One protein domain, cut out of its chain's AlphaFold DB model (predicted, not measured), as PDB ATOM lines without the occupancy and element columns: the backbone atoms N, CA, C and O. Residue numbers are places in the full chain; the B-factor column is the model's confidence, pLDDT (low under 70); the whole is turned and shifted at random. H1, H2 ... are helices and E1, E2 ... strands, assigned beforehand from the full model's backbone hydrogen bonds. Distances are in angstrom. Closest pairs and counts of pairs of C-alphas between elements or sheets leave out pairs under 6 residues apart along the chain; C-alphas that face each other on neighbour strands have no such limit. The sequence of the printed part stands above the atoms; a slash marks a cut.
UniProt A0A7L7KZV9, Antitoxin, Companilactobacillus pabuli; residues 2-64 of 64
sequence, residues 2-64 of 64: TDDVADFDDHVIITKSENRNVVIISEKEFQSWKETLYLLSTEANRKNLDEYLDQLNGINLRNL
ATOM      1  N   THR A   2     302.789 141.168 166.319       86.12
ATOM      2  CA  THR A   2     304.050 141.535 166.993       86.12
ATOM      3  C   THR A   2     305.107 142.004 166.003       86.12
ATOM      4  O   THR A   2     305.868 142.902 166.335       86.12
ATOM      5  N   ASP A   3     305.104 141.437 164.794       91.69
ATOM      6  CA  ASP A   3     305.987 141.868 163.706       91.69
ATOM      7  C   ASP A   3     305.670 143.314 163.309       91.69
ATOM      8  O   ASP A   3     306.569 144.135 163.254       91.69
ATOM      9  N   ASP A   4     304.387 143.675 163.188       90.00
ATOM     10  CA  ASP A   4     303.981 145.053 162.872       90.00
ATOM     11  C   ASP A   4     304.422 146.064 163.953       90.00
ATOM     12  O   ASP A   4     304.911 147.144 163.637       90.00
ATOM     13  N   VAL A   5     304.313 145.689 165.236       90.75
ATOM     14  CA  VAL A   5     304.817 146.488 166.372       90.75
ATOM     15  C   VAL A   5     306.339 146.665 166.312       90.75
ATOM     16  O   VAL A   5     306.856 147.706 166.706       90.75
ATOM     17  N   ALA A   6     307.073 145.654 165.844       90.69
ATOM     18  CA  ALA A   6     308.528 145.713 165.740       90.69
ATOM     19  C   ALA A   6     309.011 146.466 164.489       90.69
ATOM     20  O   ALA A   6     309.997 147.197 164.568       90.69
ATOM     21  N   ASP A   7     308.327 146.291 163.360       92.50
ATOM     22  CA  ASP A   7     308.775 146.758 162.049       92.50
ATOM     23  C   ASP A   7     308.311 148.187 161.733       92.50
ATOM     24  O   ASP A   7     308.962 148.877 160.945       92.50
ATOM     25  N   PHE A   8     307.213 148.649 162.342       86.00
ATOM     26  CA  PHE A   8     306.618 149.960 162.056       86.00
ATOM     27  C   PHE A   8     306.637 150.938 163.236       86.00
ATOM     28  O   PHE A   8     306.014 151.993 163.133       86.00
ATOM     29  N   ASP A   9     307.347 150.609 164.325       82.12
ATOM     30  CA  ASP A   9     307.371 151.397 165.571       82.12
ATOM     31  C   ASP A   9     305.935 151.765 166.040       82.12
ATOM     32  O   ASP A   9     305.641 152.900 166.415       82.12
ATOM     33  N   ASP A  10     305.012 150.798 165.947       88.81
ATOM     34  CA  ASP A  10     303.605 150.943 166.339       88.81
ATOM     35  C   ASP A  10     303.357 150.354 167.741       88.81
ATOM     36  O   ASP A  10     304.151 149.567 168.259       88.81
ATOM     37  N   HIS A  11     302.223 150.683 168.362       93.00
ATOM     38  CA  HIS A  11     301.844 150.172 169.675       93.00
ATOM     39  C   HIS A  11     300.440 149.570 169.676       93.00
ATOM     40  O   HIS A  11     299.513 150.035 169.019       93.00
ATOM     41  N   VAL A  12     300.254 148.544 170.504       95.06
ATOM     42  CA  VAL A  12     298.950 147.902 170.691       95.06
ATOM     43  C   VAL A  12     298.469 148.119 172.115       95.06
ATOM     44  O   VAL A  12     299.154 147.777 173.078       95.06
ATOM     45  N   ILE A  13     297.249 148.635 172.259       95.44
ATOM     46  CA  ILE A  13     296.571 148.743 173.552       95.44
ATOM     47  C   ILE A  13     295.640 147.543 173.719       95.44
ATOM     48  O   ILE A  13     294.651 147.400 173.002       95.44
ATOM     49  N   ILE A  14     295.921 146.697 174.708       95.62
ATOM     50  CA  ILE A  14     295.012 145.633 175.135       95.62
ATOM     51  C   ILE A  14     294.144 146.180 176.262       95.62
ATOM     52  O   ILE A  14     294.605 146.384 177.390       95.62
ATOM     53  N   THR A  15     292.866 146.384 175.966       97.12
ATOM     54  CA  THR A  15     291.857 146.798 176.940       97.12
ATOM     55  C   THR A  15     291.439 145.635 177.839       97.12
ATOM     56  O   THR A  15     291.147 144.531 177.378       97.12
ATOM     57  N   LYS A  16     291.403 145.874 179.151       95.88
ATOM     58  CA  LYS A  16     290.942 144.925 180.170       95.88
ATOM     59  C   LYS A  16     289.921 145.595 181.081       95.88
ATOM     60  O   LYS A  16     289.906 146.816 181.233       95.88
ATOM     61  N   SER A  17     289.076 144.787 181.714       96.56
ATOM     62  CA  SER A  17     288.177 145.278 182.757       96.56
ATOM     63  C   SER A  17     288.960 145.920 183.907       96.56
ATOM     64  O   SER A  17     290.155 145.671 184.091       96.56
ATOM     65  N   GLU A  18     288.262 146.740 184.695       95.06
ATOM     66  CA  GLU A  18     288.797 147.322 185.936       95.06
ATOM     67  C   GLU A  18     290.032 148.214 185.722       95.06
ATOM     68  O   GLU A  18     290.909 148.293 186.577       95.06
ATOM     69  N   ASN A  19     290.107 148.891 184.571       91.56
ATOM     70  CA  ASN A  19     291.193 149.816 184.230       91.56
ATOM     71  C   ASN A  19     292.595 149.170 184.264       91.56
ATOM     72  O   ASN A  19     293.586 149.815 184.601       91.56
ATOM     73  N   ARG A  20     292.689 147.883 183.907       95.62
ATOM     74  CA  ARG A  20     293.953 147.123 183.860       95.62
ATOM     75  C   ARG A  20     294.510 146.975 182.445       95.62
ATOM     76  O   ARG A  20     295.051 145.923 182.098       95.62
ATOM     77  N   ASN A  21     294.316 147.996 181.614       97.56
ATOM     78  CA  ASN A  21     294.797 148.006 180.234       97.56
ATOM     79  C   ASN A  21     296.322 147.856 180.199       97.56
ATOM     80  O   ASN A  21     297.017 148.316 181.107       97.56
ATOM     81  N   VAL A  22     296.841 147.230 179.147       97.12
ATOM     82  CA  VAL A  22     298.286 147.107 178.924       97.12
ATOM     83  C   VAL A  22     298.650 147.626 177.542       97.12
ATOM     84  O   VAL A  22     297.857 147.513 176.609       97.12
ATOM     85  N   VAL A  23     299.849 148.186 177.425       96.12
ATOM     86  CA  VAL A  23     300.423 148.642 176.157       96.12
ATOM     87  C   VAL A  23     301.537 147.678 175.769       96.12
ATOM     88  O   VAL A  23     302.371 147.328 176.605       96.12
ATOM     89  N   ILE A  24     301.526 147.234 174.518       95.25
ATOM     90  CA  ILE A  24     302.610 146.482 173.892       95.25
ATOM     91  C   ILE A  24     303.315 147.427 172.925       95.25
ATOM     92  O   ILE A  24     302.665 148.015 172.064       95.25
ATOM     93  N   ILE A  25     304.628 147.529 173.082       96.44
ATOM     94  CA  ILE A  25     305.566 148.216 172.190       96.44
ATOM     95  C   ILE A  25     306.729 147.269 171.893       96.44
ATOM     96  O   ILE A  25     306.888 146.249 172.577       96.44
ATOM     97  N   SER A  26     307.551 147.599 170.898       96.62
ATOM     98  CA  SER A  26     308.775 146.841 170.641       96.62
ATOM     99  C   SER A  26     309.755 146.969 171.816       96.62
ATOM    100  O   SER A  26     309.771 147.967 172.543       96.62
ATOM    101  N   GLU A  27     310.615 145.966 172.016       96.19
ATOM    102  CA  GLU A  27     311.664 146.055 173.042       96.19
ATOM    103  C   GLU A  27     312.583 147.258 172.790       96.19
ATOM    104  O   GLU A  27     312.953 147.970 173.724       96.19
ATOM    105  N   LYS A  28     312.924 147.503 171.521       95.75
ATOM    106  CA  LYS A  28     313.756 148.630 171.098       95.75
ATOM    107  C   LYS A  28     313.150 149.960 171.548       95.75
ATOM    108  O   LYS A  28     313.854 150.780 172.136       95.75
ATOM    109  N   GLU A  29     311.855 150.154 171.320       95.75
ATOM    110  CA  GLU A  29     311.142 151.360 171.741       95.75
ATOM    111  C   GLU A  29     311.095 151.480 173.271       95.75
ATOM    112  O   GLU A  29     311.419 152.532 173.826       95.75
ATOM    113  N   PHE A  30     310.825 150.379 173.977       96.81
ATOM    114  CA  PHE A  30     310.853 150.354 175.440       96.81
ATOM    115  C   PHE A  30     312.220 150.757 176.019       96.81
ATOM    116  O   PHE A  30     312.284 151.541 176.971       96.81
ATOM    117  N   GLN A  31     313.326 150.254 175.460       97.75
ATOM    118  CA  GLN A  31     314.666 150.651 175.908       97.75
ATOM    119  C   GLN A  31     314.963 152.117 175.576       97.75
ATOM    120  O   GLN A  31     315.514 152.819 176.424       97.75
ATOM    121  N   SER A  32     314.541 152.604 174.405       96.62
ATOM    122  CA  SER A  32     314.693 154.014 174.022       96.62
ATOM    123  C   SER A  32     313.973 154.955 174.997       96.62
ATOM    124  O   SER A  32     314.536 155.968 175.429       96.62
ATOM    125  N   TRP A  33     312.764 154.598 175.439       96.06
ATOM    126  CA  TRP A  33     312.046 155.366 176.459       96.06
ATOM    127  C   TRP A  33     312.760 155.339 177.804       96.06
ATOM    128  O   TRP A  33     312.876 156.375 178.454       96.06
ATOM    129  N   LYS A  34     313.275 154.181 178.227       97.38
ATOM    130  CA  LYS A  34     314.046 154.085 179.473       97.38
ATOM    131  C   LYS A  34     315.289 154.967 179.451       97.38
ATOM    132  O   LYS A  34     315.568 155.627 180.449       97.38
ATOM    133  N   GLU A  35     316.017 154.988 178.341       96.19
ATOM    134  CA  GLU A  35     317.188 155.848 178.172       96.19
ATOM    135  C   GLU A  35     316.796 157.329 178.195       96.19
ATOM    136  O   GLU A  35     317.384 158.109 178.941       96.19
ATOM    137  N   THR A  36     315.730 157.705 177.484       95.44
ATOM    138  CA  THR A  36     315.199 159.076 177.497       95.44
ATOM    139  C   THR A  36     314.800 159.507 178.910       95.44
ATOM    140  O   THR A  36     315.190 160.575 179.377       95.44
ATOM    141  N   LEU A  37     314.075 158.658 179.643       96.69
ATOM    142  CA  LEU A  37     313.700 158.923 181.032       96.69
ATOM    143  C   LEU A  37     314.931 159.056 181.936       96.69
ATOM    144  O   LEU A  37     314.955 159.924 182.806       96.69
ATOM    145  N   TYR A  38     315.964 158.239 181.725       95.81
ATOM    146  CA  TYR A  38     317.225 158.342 182.456       95.81
ATOM    147  C   TYR A  38     317.942 159.675 182.185       95.81
ATOM    148  O   TYR A  38     318.333 160.363 183.136       95.81
ATOM    149  N   LEU A  39     318.050 160.083 180.918       95.88
ATOM    150  CA  LEU A  39     318.626 161.371 180.523       95.88
ATOM    151  C   LEU A  39     317.852 162.552 181.128       95.88
ATOM    152  O   LEU A  39     318.448 163.543 181.536       95.88
ATOM    153  N   LEU A  40     316.531 162.431 181.272       95.88
ATOM    154  CA  LEU A  40     315.688 163.486 181.838       95.88
ATOM    155  C   LEU A  40     315.539 163.428 183.367       95.88
ATOM    156  O   LEU A  40     314.976 164.353 183.958       95.88
ATOM    157  N   SER A  41     316.042 162.380 184.023       96.94
ATOM    158  CA  SER A  41     315.733 162.071 185.428       96.94
ATOM    159  C   SER A  41     316.277 163.074 186.452       96.94
ATOM    160  O   SER A  41     315.716 163.197 187.541       96.94
ATOM    161  N   THR A  42     317.337 163.819 186.130       97.00
ATOM    162  CA  THR A  42     317.956 164.792 187.042       97.00
ATOM    163  C   THR A  42     318.266 166.104 186.332       97.00
ATOM    164  O   THR A  42     318.404 166.150 185.113       97.00
ATOM    165  N   GLU A  43     318.384 167.189 187.096       95.94
ATOM    166  CA  GLU A  43     318.778 168.493 186.548       95.94
ATOM    167  C   GLU A  43     320.177 168.459 185.930       95.94
ATOM    168  O   GLU A  43     320.371 168.982 184.836       95.94
ATOM    169  N   ALA A  44     321.120 167.771 186.580       95.81
ATOM    170  CA  ALA A  44     322.467 167.579 186.050       95.81
ATOM    171  C   ALA A  44     322.453 166.823 184.710       95.81
ATOM    172  O   ALA A  44     323.115 167.250 183.767       95.81
ATOM    173  N   ASN A  45     321.664 165.749 184.595       94.62
ATOM    174  CA  ASN A  45     321.561 164.992 183.345       94.62
ATOM    175  C   ASN A  45     320.937 165.831 182.223       94.62
ATOM    176  O   ASN A  45     321.446 165.807 181.105       94.62
ATOM    177  N   ARG A  46     319.890 166.615 182.522       96.19
ATOM    178  CA  ARG A  46     319.264 167.519 181.544       96.19
ATOM    179  C   ARG A  46     320.228 168.596 181.061       96.19
ATOM    180  O   ARG A  46     320.356 168.786 179.862       96.19
ATOM    181  N   LYS A  47     320.967 169.229 181.977       95.88
ATOM    182  CA  LYS A  47     321.970 170.236 181.616       95.88
ATOM    183  C   LYS A  47     323.058 169.655 180.710       95.88
ATOM    184  O   LYS A  47     323.405 170.268 179.709       95.88
ATOM    185  N   ASN A  48     323.558 168.463 181.034       93.88
ATOM    186  CA  ASN A  48     324.529 167.780 180.182       93.88
ATOM    187  C   ASN A  48     323.939 167.493 178.792       93.88
ATOM    188  O   ASN A  48     324.612 167.718 177.792       93.88
ATOM    189  N   LEU A  49     322.689 167.019 178.719       93.75
ATOM    190  CA  LEU A  49     321.998 166.773 177.452       93.75
ATOM    191  C   LEU A  49     321.897 168.052 176.604       93.75
ATOM    192  O   LEU A  49     322.244 168.010 175.425       93.75
ATOM    193  N   ASP A  50     321.494 169.175 177.201       94.12
ATOM    194  CA  ASP A  50     321.415 170.472 176.519       94.12
ATOM    195  C   ASP A  50     322.792 170.906 175.983       94.12
ATOM    196  O   ASP A  50     322.924 171.252 174.810       94.12
ATOM    197  N   GLU A  51     323.848 170.782 176.795       93.56
ATOM    198  CA  GLU A  51     325.223 171.093 176.383       93.56
ATOM    199  C   GLU A  51     325.701 170.222 175.207       93.56
ATOM    200  O   GLU A  51     326.410 170.711 174.322       93.56
ATOM    201  N   TYR A  52     325.333 168.936 175.167       90.44
ATOM    202  CA  TYR A  52     325.651 168.052 174.042       90.44
ATOM    203  C   TYR A  52     324.885 168.437 172.769       90.44
ATOM    204  O   TYR A  52     325.468 168.441 171.682       90.44
ATOM    205  N   LEU A  53     323.601 168.781 172.884       92.75
ATOM    206  CA  LEU A  53     322.786 169.220 171.749       92.75
ATOM    207  C   LEU A  53     323.295 170.547 171.172       92.75
ATOM    208  O   LEU A  53     323.414 170.681 169.951       92.75
ATOM    209  N   ASP A  54     323.679 171.495 172.027       93.44
ATOM    210  CA  ASP A  54     324.275 172.768 171.619       93.44
ATOM    211  C   ASP A  54     325.590 172.566 170.856       93.44
ATOM    212  O   ASP A  54     325.826 173.205 169.825       93.44
ATOM    213  N   GLN A  55     326.434 171.630 171.305       91.00
ATOM    214  CA  GLN A  55     327.665 171.266 170.599       91.00
ATOM    215  C   GLN A  55     327.385 170.678 169.213       91.00
ATOM    216  O   GLN A  55     328.031 171.076 168.243       91.00
ATOM    217  N   LEU A  56     326.413 169.767 169.095       89.56
ATOM    218  CA  LEU A  56     326.026 169.174 167.812       89.56
ATOM    219  C   LEU A  56     325.512 170.233 166.830       89.56
ATOM    220  O   LEU A  56     325.942 170.267 165.674       89.56
ATOM    221  N   ASN A  57     324.655 171.139 167.299       85.94
ATOM    222  CA  ASN A  57     324.135 172.243 166.495       85.94
ATOM    223  C   ASN A  57     325.250 173.207 166.066       85.94
ATOM    224  O   ASN A  57     325.316 173.613 164.905       85.94
ATOM    225  N   GLY A  58     326.175 173.528 166.975       83.12
ATOM    226  CA  GLY A  58     327.330 174.373 166.683       83.12
ATOM    227  C   GLY A  58     328.302 173.757 165.669       83.12
ATOM    228  O   GLY A  58     328.862 174.483 164.849       83.12
ATOM    229  N   ILE A  59     328.496 172.434 165.684       76.56
ATOM    230  CA  ILE A  59     329.294 171.716 164.673       76.56
ATOM    231  C   ILE A  59     328.620 171.798 163.301       76.56
ATOM    232  O   ILE A  59     329.294 172.059 162.307       76.56
ATOM    233  N   ASN A  60     327.299 171.621 163.243       69.88
ATOM    234  CA  ASN A  60     326.551 171.647 161.986       69.88
ATOM    235  C   ASN A  60     326.649 173.019 161.291       69.88
ATOM    236  O   ASN A  60     326.866 173.096 160.088       69.88
ATOM    237  N   LEU A  61     326.622 174.109 162.065       65.81
ATOM    238  CA  LEU A  61     326.790 175.475 161.552       65.81
ATOM    239  C   LEU A  61     328.214 175.805 161.074       65.81
ATOM    240  O   LEU A  61     328.386 176.748 160.311       65.81
ATOM    241  N   ARG A  62     329.241 175.074 161.528       66.88
ATOM    242  CA  ARG A  62     330.642 175.285 161.108       66.88
ATOM    243  C   ARG A  62     331.016 174.546 159.824       66.88
ATOM    244  O   ARG A  62     332.051 174.854 159.243       66.88
ATOM    245  N   ASN A  63     330.208 173.570 159.420       67.19
ATOM    246  CA  ASN A  63     330.452 172.723 158.253       67.19
ATOM    247  C   ASN A  63     329.641 173.155 157.010       67.19
ATOM    248  O   ASN A  63     329.638 172.428 156.016       67.19
ATOM    249  N   LEU A  64     328.960 174.307 157.076       55.16
ATOM    250  CA  LEU A  64     328.205 174.959 155.995       55.16
ATOM    251  C   LEU A  64     328.934 176.224 155.526       55.16
ATOM    252  O   LEU A  64     328.848 176.520 154.314       55.16
TER     253      LEU A  64
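AT A GLANCE: This is residues 2 to 64 of the 64 residues of the protein "Antitoxin" of Companilactobacillus pabuli (UniProt A0A7L7KZV9). The model is an open, flat zigzag with few contacts: a small head at one end, made of the strand hairpin E1 and E2 with the short helix H1 near its base, then the helices H2 and H3, which meet at a corner as an L. The far part of H3, residues 50 to 62, sticks out with the last two residues. The printed part has 63 residues, with the order H1, E1, E2, H2, H3; the one sheet is antiparallel and the class is mostly helix. It is extended, with a radius of gyration of the C-alphas of 17.8 A and spans of 54 by 28 by 14 A.

HOW THE PARTS SIT: H1, residues 2 to 7, comes nearest to E1, residues 12 to 14, at the C-alphas of Val 5 and Val 12, 7.4 A apart. E1 and E2, residues 22 to 24, form an antiparallel hairpin at 154 degrees, with N 12 and O 24 at 2.9 A and N 14 and O 22 at 2.8 A, within hydrogen-bond range. H1 is close to but not clearly touching H2, residues 27 to 40; their closest C-alphas, Ala 6 and Glu 27, are 8.0 A apart. H2, with residues 38 to 40 alone, touches H3, residues 43 to 62, only at the corner; their closest C-alphas, Leu 40 and Arg 46, are 5.4 A apart. Their lines are about perpendicular, at 78 degrees. H1 and H3 are apart. In H1, H2 and H3 every O i to N i+4 pair is within hydrogen-bond range.

IN THESE COORDINATES: H1 begins at C-alpha 2, (304.050, 141.535, 166.993), and is 8.6 A long. E1 measures 6.4 A and E2 6.7 A. H2 is 19.9 A long from C-alpha 27, (311.664, 146.055, 173.042). H3 is 28.9 A long and ends at C-alpha 62, (330.642, 175.285, 161.108).

THE WHOLE: The two C-alphas farthest apart, those of Glu 18 and Leu 64, are 56.7 A apart. The printed part has no cut, and no link is long. The mean pLDDT of the printed part is 91.3, with residues 60 to 64 under 70.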